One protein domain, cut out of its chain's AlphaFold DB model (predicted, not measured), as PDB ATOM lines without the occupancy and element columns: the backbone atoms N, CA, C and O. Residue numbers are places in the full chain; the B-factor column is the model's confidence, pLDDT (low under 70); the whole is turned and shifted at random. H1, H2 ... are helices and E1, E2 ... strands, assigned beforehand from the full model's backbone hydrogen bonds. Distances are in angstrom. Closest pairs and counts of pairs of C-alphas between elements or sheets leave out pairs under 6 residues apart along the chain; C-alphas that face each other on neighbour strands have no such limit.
ATOM      1  N   VAL A   2     158.688 124.469 121.261       94.81
ATOM      2  CA  VAL A   2     158.899 125.511 120.225       94.81
ATOM      3  C   VAL A   2     157.573 126.087 119.716       94.81
ATOM      4  O   VAL A   2     157.394 127.296 119.706       94.81
ATOM      5  N   CYS A   3     156.599 125.233 119.374       96.69
ATOM      6  CA  CYS A   3     155.304 125.687 118.853       96.69
ATOM      7  C   CYS A   3     154.567 126.633 119.809       96.69
ATOM      8  O   CYS A   3     153.955 127.585 119.353       96.69
ATOM      9  N   ARG A   4     154.654 126.402 121.127       97.75
ATOM     10  CA  ARG A   4     154.075 127.301 122.136       97.75
ATOM     11  C   ARG A   4     154.637 128.711 122.026       97.75
ATOM     12  O   ARG A   4     153.872 129.665 122.023       97.75
ATOM     13  N   ASP A   5     155.956 128.817 121.961       98.19
ATOM     14  CA  ASP A   5     156.631 130.105 122.003       98.19
ATOM     15  C   ASP A   5     156.379 130.860 120.684       98.19
ATOM     16  O   ASP A   5     156.015 132.029 120.727       98.19
ATOM     17  N   LEU A   6     156.387 130.158 119.538       97.81
ATOM     18  CA  LEU A   6     156.008 130.724 118.235       97.81
ATOM     19  C   LEU A   6     154.543 131.170 118.172       97.81
ATOM     20  O   LEU A   6     154.252 132.260 117.691       97.81
ATOM     21  N   ILE A   7     153.605 130.343 118.648       98.19
ATOM     22  CA  ILE A   7     152.182 130.710 118.693       98.19
ATOM     23  C   ILE A   7     152.003 131.960 119.549       98.19
ATOM     24  O   ILE A   7     151.302 132.884 119.144       98.19
ATOM     25  N   ASN A   8     152.659 132.004 120.710       97.44
ATOM     26  CA  ASN A   8     152.579 133.149 121.598       97.44
ATOM     27  C   ASN A   8     153.116 134.418 120.936       97.44
ATOM     28  O   ASN A   8     152.398 135.410 120.879       97.44
ATOM     29  N   GLU A   9     154.327 134.358 120.391       97.88
ATOM     30  CA  GLU A   9     154.959 135.492 119.722       97.88
ATOM     31  C   GLU A   9     154.111 136.006 118.554       97.88
ATOM     32  O   GLU A   9     153.862 137.202 118.460       97.88
ATOM     33  N   VAL A  10     153.593 135.123 117.696       97.81
ATOM     34  CA  VAL A  10     152.735 135.525 116.569       97.81
ATOM     35  C   VAL A  10     151.439 136.171 117.070       97.81
ATOM     36  O   VAL A  10     151.007 137.183 116.523       97.81
ATOM     37  N   ILE A  11     150.818 135.637 118.124       98.12
ATOM     38  CA  ILE A  11     149.621 136.251 118.714       98.12
ATOM     39  C   ILE A  11     149.928 137.649 119.266       98.12
ATOM     40  O   ILE A  11     149.112 138.549 119.081       98.12
ATOM     41  N   ASP A  12     151.086 137.839 119.898       97.88
ATOM     42  CA  ASP A  12     151.527 139.144 120.401       97.88
ATOM     43  C   ASP A  12     151.826 140.131 119.261       97.88
ATOM     44  O   ASP A  12     151.373 141.274 119.296       97.88
ATOM     45  N   LEU A  13     152.526 139.684 118.215       98.38
ATOM     46  CA  LEU A  13     152.900 140.511 117.062       98.38
ATOM     47  C   LEU A  13     151.693 141.009 116.260       98.38
ATOM     48  O   LEU A  13     151.729 142.113 115.720       98.38
ATOM     49  N   PHE A  14     150.638 140.198 116.164       97.50
ATOM     50  CA  PHE A  14     149.441 140.511 115.378       97.50
ATOM     51  C   PHE A  14     148.231 140.905 116.238       97.50
ATOM     52  O   PHE A  14     147.106 140.857 115.742       97.50
ATOM     53  N   ASP A  15     148.461 141.281 117.501       96.31
ATOM     54  CA  ASP A  15     147.439 141.737 118.454       96.31
ATOM     55  C   ASP A  15     146.200 140.824 118.485       96.31
ATOM     56  O   ASP A  15     145.069 141.234 118.220       96.31
ATOM     57  N   LYS A  16     146.429 139.536 118.782       96.06
ATOM     58  CA  LYS A  16     145.383 138.505 118.883       96.06
ATOM     59  C   LYS A  16     144.547 138.402 117.595       96.06
ATOM     60  O   LYS A  16     143.376 138.800 117.560       96.06
ATOM     61  N   PRO A  17     145.106 137.798 116.528       97.31
ATOM     62  CA  PRO A  17     144.390 137.641 115.270       97.31
ATOM     63  C   PRO A  17     143.112 136.818 115.468       97.31
ATOM     64  O   PRO A  17     143.081 135.861 116.243       97.31
ATOM     65  N   ARG A  18     142.045 137.152 114.730       97.50
ATOM     66  CA  ARG A  18     140.753 136.441 114.814       97.50
ATOM     67  C   ARG A  18     140.900 134.933 114.575       97.50
ATOM     68  O   ARG A  18     140.245 134.142 115.250       97.50
ATOM     69  N   PHE A  19     141.746 134.552 113.620       98.19
ATOM     70  CA  PHE A  19     142.045 133.164 113.269       98.19
ATOM     71  C   PHE A  19     143.557 132.934 113.285       98.19
ATOM     72  O   PHE A  19     144.313 133.813 112.874       98.19
ATOM     73  N   PHE A  20     143.984 131.746 113.706       98.44
ATOM     74  CA  PHE A  20     145.382 131.321 113.686       98.44
ATOM     75  C   PHE A  20     145.498 129.982 112.953       98.44
ATOM     76  O   PHE A  20     144.958 128.975 113.418       98.44
ATOM     77  N   HIS A  21     146.193 129.965 111.811       98.31
ATOM     78  CA  HIS A  21     146.364 128.756 111.005       98.31
ATOM     79  C   HIS A  21     147.501 127.884 111.559       98.31
ATOM     80  O   HIS A  21     148.661 128.283 111.529       98.31
ATOM     81  N   LEU A  22     147.181 126.683 112.039       98.19
ATOM     82  CA  LEU A  22     148.138 125.738 112.633       98.19
ATOM     83  C   LEU A  22     148.771 124.774 111.615       98.19
ATOM     84  O   LEU A  22     149.694 124.040 111.957       98.19
ATOM     85  N   GLY A  23     148.280 124.762 110.374       96.56
ATOM     86  CA  GLY A  23     148.735 123.832 109.337       96.56
ATOM     87  C   GLY A  23     148.054 122.486 109.536       96.56
ATOM     88  O   GLY A  23     146.832 122.411 109.401       96.56
ATOM     89  N   MET A  24     148.841 121.490 109.954       95.62
ATOM     90  CA  MET A  24     148.429 120.106 110.242       95.62
ATOM     91  C   MET A  24     148.065 119.270 109.002       95.62
ATOM     92  O   MET A  24     147.385 118.252 109.137       95.62
ATOM     93  N   ASP A  25     148.554 119.677 107.833       94.62
ATOM     94  CA  ASP A  25     148.413 118.999 106.545       94.62
ATOM     95  C   ASP A  25     149.518 117.983 106.241       94.62
ATOM     96  O   ASP A  25     150.565 117.944 106.888       94.62
ATOM     97  N   GLU A  26     149.260 117.161 105.222       91.25
ATOM     98  CA  GLU A  26     150.234 116.361 104.467       91.25
ATOM     99  C   GLU A  26     151.118 115.436 105.314       91.25
ATOM    100  O   GLU A  26     152.235 115.071 104.933       91.25
ATOM    101  N   GLU A  27     150.610 114.980 106.459       88.88
ATOM    102  CA  GLU A  27     151.339 114.035 107.294       88.88
ATOM    103  C   GLU A  27     151.318 112.621 106.704       88.88
ATOM    104  O   GLU A  27     150.531 111.749 107.073       88.88
ATOM    105  N   THR A  28     152.228 112.398 105.761       85.00
ATOM    106  CA  THR A  28     152.418 111.136 105.051       85.00
ATOM    107  C   THR A  28     153.869 110.678 105.101       85.00
ATOM    108  O   THR A  28     154.806 111.476 105.116       85.00
ATOM    109  N   ALA A  29     154.062 109.355 105.093       84.94
ATOM    110  CA  ALA A  29     155.388 108.745 105.032       84.94
ATOM    111  C   ALA A  29     156.012 108.818 103.627       84.94
ATOM    112  O   ALA A  29     157.213 108.608 103.478       84.94
ATOM    113  N   TYR A  30     155.212 109.098 102.593       86.38
ATOM    114  CA  TYR A  30     155.711 109.215 101.228       86.38
ATOM    115  C   TYR A  30     156.352 110.588 101.005       86.38
ATOM    116  O   TYR A  30     155.679 111.559 100.675       86.38
ATOM    117  N   GLN A  31     157.667 110.657 101.205       86.88
ATOM    118  CA  GLN A  31     158.469 111.872 101.059       86.88
ATOM    119  C   GLN A  31     159.752 111.540 100.271       86.88
ATOM    120  O   GLN A  31     160.828 111.420 100.856       86.88
ATOM    121  N   PRO A  32     159.657 111.348  98.939       88.62
ATOM    122  CA  PRO A  32     160.693 110.687  98.130       88.62
ATOM    123  C   PRO A  32     162.035 111.432  98.061       88.62
ATOM    124  O   PRO A  32     163.037 110.852  97.660       88.62
ATOM    125  N   TYR A  33     162.062 112.707  98.454       90.81
ATOM    126  CA  TYR A  33     163.253 113.561  98.421       90.81
ATOM    127  C   TYR A  33     163.799 113.889  99.816       90.81
ATOM    128  O   TYR A  33     164.569 114.838  99.964       90.81
ATOM    129  N   LYS A  34     163.352 113.182 100.860       89.50
ATOM    130  CA  LYS A  34     163.769 113.427 102.244       89.50
ATOM    131  C   LYS A  34     164.590 112.252 102.758       89.50
ATOM    132  O   LYS A  34     164.164 111.108 102.669       89.50
ATOM    133  N   GLU A  35     165.744 112.557 103.339       94.12
ATOM    134  CA  GLU A  35     166.605 111.562 103.995       94.12
ATOM    135  C   GLU A  35     166.021 111.081 105.333       94.12
ATOM    136  O   GLU A  35     166.341 109.993 105.803       94.12
ATOM    137  N   TYR A  36     165.148 111.885 105.947       92.25
ATOM    138  CA  TYR A  36     164.532 111.609 107.239       92.25
ATOM    139  C   TYR A  36     163.060 112.020 107.237       92.25
ATOM    140  O   TYR A  36     162.712 113.119 106.797       92.25
ATOM    141  N   VAL A  37     162.199 111.135 107.742       91.81
ATOM    142  CA  VAL A  37     160.746 111.326 107.795       91.81
ATOM    143  C   VAL A  37     160.232 110.864 109.153       91.81
ATOM    144  O   VAL A  37     160.491 109.737 109.574       91.81
ATOM    145  N   VAL A  38     159.466 111.725 109.821       89.88
ATOM    146  CA  VAL A  38     158.735 111.396 111.049       89.88
ATOM    147  C   VAL A  38     157.258 111.564 110.767       89.88
ATOM    148  O   VAL A  38     156.839 112.595 110.255       89.88
ATOM    149  N   VAL A  39     156.483 110.542 111.111       91.69
ATOM    150  CA  VAL A  39     155.029 110.542 110.963       91.69
ATOM    151  C   VAL A  39     154.423 110.124 112.287       91.69
ATOM    152  O   VAL A  39     154.720 109.043 112.806       91.69
ATOM    153  N   ARG A  40     153.551 110.969 112.826       93.12
ATOM    154  CA  ARG A  40     152.746 110.665 114.001       93.12
ATOM    155  C   ARG A  40     151.806 109.515 113.663       93.12
ATOM    156  O   ARG A  40     151.166 109.470 112.615       93.12
ATOM    157  N   LYS A  41     151.732 108.550 114.574       88.25
ATOM    158  CA  LYS A  41     150.855 107.383 114.461       88.25
ATOM    159  C   LYS A  41     149.847 107.375 115.597       88.25
ATOM    160  O   LYS A  41     150.078 107.958 116.660       88.25
ATOM    161  N   TYR A  42     148.749 106.661 115.367       88.75
ATOM    162  CA  TYR A  42     147.675 106.495 116.340       88.75
ATOM    163  C   TYR A  42     147.186 107.860 116.855       88.75
ATOM    164  O   TYR A  42     146.911 108.771 116.078       88.75
ATOM    165  N   ASP A  43     147.110 108.018 118.172       95.50
ATOM    166  CA  ASP A  43     146.554 109.203 118.809       95.50
ATOM    167  C   ASP A  43     147.543 110.360 118.962       95.50
ATOM    168  O   ASP A  43     147.156 111.410 119.470       95.50
ATOM    169  N   LEU A  44     148.799 110.211 118.527       96.06
ATOM    170  CA  LEU A  44     149.790 111.278 118.673       96.06
ATOM    171  C   LEU A  44     149.404 112.533 117.872       96.06
ATOM    172  O   LEU A  44     149.477 113.632 118.410       96.06
ATOM    173  N   TRP A  45     148.882 112.361 116.652       95.50
ATOM    174  CA  TRP A  45     148.358 113.466 115.834       95.50
ATOM    175  C   TRP A  45     147.297 114.283 116.579       95.50
ATOM    176  O   TRP A  45     147.357 115.509 116.639       95.50
ATOM    177  N   TRP A  46     146.350 113.580 117.208       97.50
ATOM    178  CA  TRP A  46     145.245 114.177 117.954       97.50
ATOM    179  C   TRP A  46     145.717 114.885 119.221       97.50
ATOM    180  O   TRP A  46     145.267 115.991 119.500       97.50
ATOM    181  N   LYS A  47     146.638 114.271 119.972       97.69
ATOM    182  CA  LYS A  47     147.216 114.874 121.181       97.69
ATOM    183  C   LYS A  47     147.908 116.196 120.862       97.69
ATOM    184  O   LYS A  47     147.682 117.178 121.565       97.69
ATOM    185  N   ASP A  48     148.687 116.225 119.786       97.00
ATOM    186  CA  ASP A  48     149.367 117.438 119.346       97.00
ATOM    187  C   ASP A  48     148.378 118.480 118.824       97.00
ATOM    188  O   ASP A  48     148.486 119.643 119.204       97.00
ATOM    189  N   LEU A  49     147.379 118.083 118.022       97.94
ATOM    190  CA  LEU A  49     146.326 119.001 117.580       97.94
ATOM    191  C   LEU A  49     145.664 119.683 118.782       97.94
ATOM    192  O   LEU A  49     145.576 120.906 118.817       97.94
ATOM    193  N   TYR A  50     145.215 118.908 119.772       98.62
ATOM    194  CA  TYR A  50     144.525 119.451 120.942       98.62
ATOM    195  C   TYR A  50     145.415 120.385 121.751       98.62
ATOM    196  O   TYR A  50     144.955 121.434 122.188       98.62
ATOM    197  N   TYR A  51     146.691 120.037 121.908       98.38
ATOM    198  CA  TYR A  51     147.652 120.903 122.574       98.38
ATOM    199  C   TYR A  51     147.849 122.230 121.825       98.38
ATOM    200  O   TYR A  51     147.807 123.293 122.437       98.38
ATOM    201  N   LEU A  52     148.024 122.198 120.500       98.56
ATOM    202  CA  LEU A  52     148.215 123.409 119.694       98.56
ATOM    203  C   LEU A  52     146.960 124.291 119.661       98.56
ATOM    204  O   LEU A  52     147.065 125.513 119.753       98.56
ATOM    205  N   VAL A  53     145.780 123.677 119.574       98.69
ATOM    206  CA  VAL A  53     144.488 124.374 119.634       98.69
ATOM    207  C   VAL A  53     144.307 125.044 120.992       98.69
ATOM    208  O   VAL A  53     143.983 126.225 121.036       98.69
ATOM    209  N   ASP A  54     144.587 124.336 122.089       98.56
ATOM    210  CA  ASP A  54     144.500 124.883 123.448       98.56
ATOM    211  C   ASP A  54     145.390 126.123 123.629       98.56
ATOM    212  O   ASP A  54     144.957 127.120 124.206       98.56
ATOM    213  N   LEU A  55     146.606 126.102 123.073       98.25
ATOM    214  CA  LEU A  55     147.518 127.247 123.103       98.25
ATOM    215  C   LEU A  55     146.969 128.470 122.358       98.25
ATOM    216  O   LEU A  55     147.067 129.587 122.864       98.25
ATOM    217  N   VAL A  56     146.392 128.264 121.172       98.62
ATOM    218  CA  VAL A  56     145.789 129.335 120.366       98.62
ATOM    219  C   VAL A  56     144.554 129.908 121.065       98.62
ATOM    220  O   VAL A  56     144.426 131.123 121.233       98.62
ATOM    221  N   GLU A  57     143.652 129.034 121.507       98.31
ATOM    222  CA  GLU A  57     142.330 129.430 121.989       98.31
ATOM    223  C   GLU A  57     142.356 130.037 123.390       98.31
ATOM    224  O   GLU A  57     141.619 130.989 123.653       98.31
ATOM    225  N   LYS A  58     143.272 129.607 124.270       97.56
ATOM    226  CA  LYS A  58     143.486 130.263 125.575       97.56
ATOM    227  C   LYS A  58     143.936 131.713 125.456       97.56
ATOM    228  O   LYS A  58     143.743 132.492 126.387       97.56
ATOM    229  N   ARG A  59     144.526 132.082 124.322       97.25
ATOM    230  CA  ARG A  59     144.931 133.459 124.031       97.25
ATOM    231  C   ARG A  59     143.883 134.239 123.232       97.25
ATOM    232  O   ARG A  59     144.106 135.402 122.911       97.25
ATOM    233  N   GLY A  60     142.719 133.637 122.981       96.94
ATOM    234  CA  GLY A  60     141.541 134.287 122.409       96.94
ATOM    235  C   GLY A  60     141.506 134.360 120.880       96.94
ATOM    236  O   GLY A  60     140.562 134.932 120.337       96.94
ATOM    237  N   SER A  61     142.488 133.782 120.190       98.25
ATOM    238  CA  SER A  61     142.410 133.509 118.750       98.25
ATOM    239  C   SER A  61     141.646 132.207 118.509       98.25
ATOM    240  O   SER A  61     141.655 131.319 119.354       98.25
ATOM    241  N   ARG A  62     140.998 132.043 117.352       98.56
ATOM    242  CA  ARG A  62     140.362 130.768 116.981       98.56
ATOM    243  C   ARG A  62     141.309 129.917 116.137       98.56
ATOM    244  O   ARG A  62     141.863 130.406 115.152       98.56
ATOM    245  N   ALA A  63     141.453 128.641 116.487       98.75
ATOM    246  CA  ALA A  63     142.280 127.715 115.723       98.75
ATOM    247  C   ALA A  63     141.676 127.402 114.342       98.75
ATOM    248  O   ALA A  63     140.464 127.231 114.186       98.75
ATOM    249  N   TRP A  64     142.551 127.308 113.346       98.81
ATOM    250  CA  TRP A  64     142.240 126.999 111.954       98.81
ATOM    251  C   TRP A  64     143.264 125.988 111.429       98.81
ATOM    252  O   TRP A  64     144.456 126.123 111.705       98.81
ATOM    253  N   ILE A  65     142.815 124.955 110.717       98.75
ATOM    254  CA  ILE A  65     143.688 123.921 110.146       98.75
ATOM    255  C   ILE A  65     143.345 123.631 108.689       98.75
ATOM    256  O   ILE A  65     142.227 123.900 108.233       98.75
ATOM    257  N   TRP A  66     144.281 122.975 108.012       98.62
ATOM    258  CA  TRP A  66     143.973 122.205 106.820       98.62
ATOM    259  C   TRP A  66     143.205 120.934 107.183       98.62
ATOM    260  O   TRP A  66     143.441 120.312 108.221       98.62
ATOM    261  N   SER A  67     142.256 120.552 106.334       98.00
ATOM    262  CA  SER A  67     141.325 119.460 106.626       98.00
ATOM    263  C   SER A  67     141.676 118.132 105.953       98.00
ATOM    264  O   SER A  67     140.886 117.189 106.026       98.00
TER     265      SER A  67
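This is residues 2 to 67 of the 185 residues of an uncharacterized protein of bioreactor metagenome (UniProt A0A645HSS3). H1 and H2 lie side by side over part of their length, H2 also packs on a small parallel sheet of E1 and E2, and residues 31 to 36 of a long loop stick out. The printed part has 66 residues, with H1, E1, H2, E2 in that order, class mixed. It is loose, with a radius of gyration of the C-alphas of 13.7 A, and spans 39 by 24 by 21 A.

Find C-alpha 3 at (155.304, 125.687, 118.853); H1 runs from there, residues 3 to 13, 15.1 A. Then come E1, residues 19 to 21, 6.6 A; H2, 44 to 57, 19.9 A; and E2, 62 to 66, 13.8 A, ending at C-alpha 66, (143.973, 122.205, 106.820).

See N 20 and O 62, 2.9 A apart, within hydrogen-bond range between parallel E1 and E2. E1, H2, E2 form a strand-helix-strand unit, parallel neighbours with a helix between, crossover right-handed. The closest C-alphas of H2 and E2 are Val 53 and Ala 63, 5.6 A. H2 touches H1 with residues 52 to 56 alone, closest C-alphas Leu 55 and Arg 4, 6.6 A, at a shallow tilt of 24 degrees, the same way. In both helices every O i to N i+4 pair is within range.

The printed part has no cut; E1 to H2 is a long link of 22 residues. No printed residue is under 70 in pLDDT.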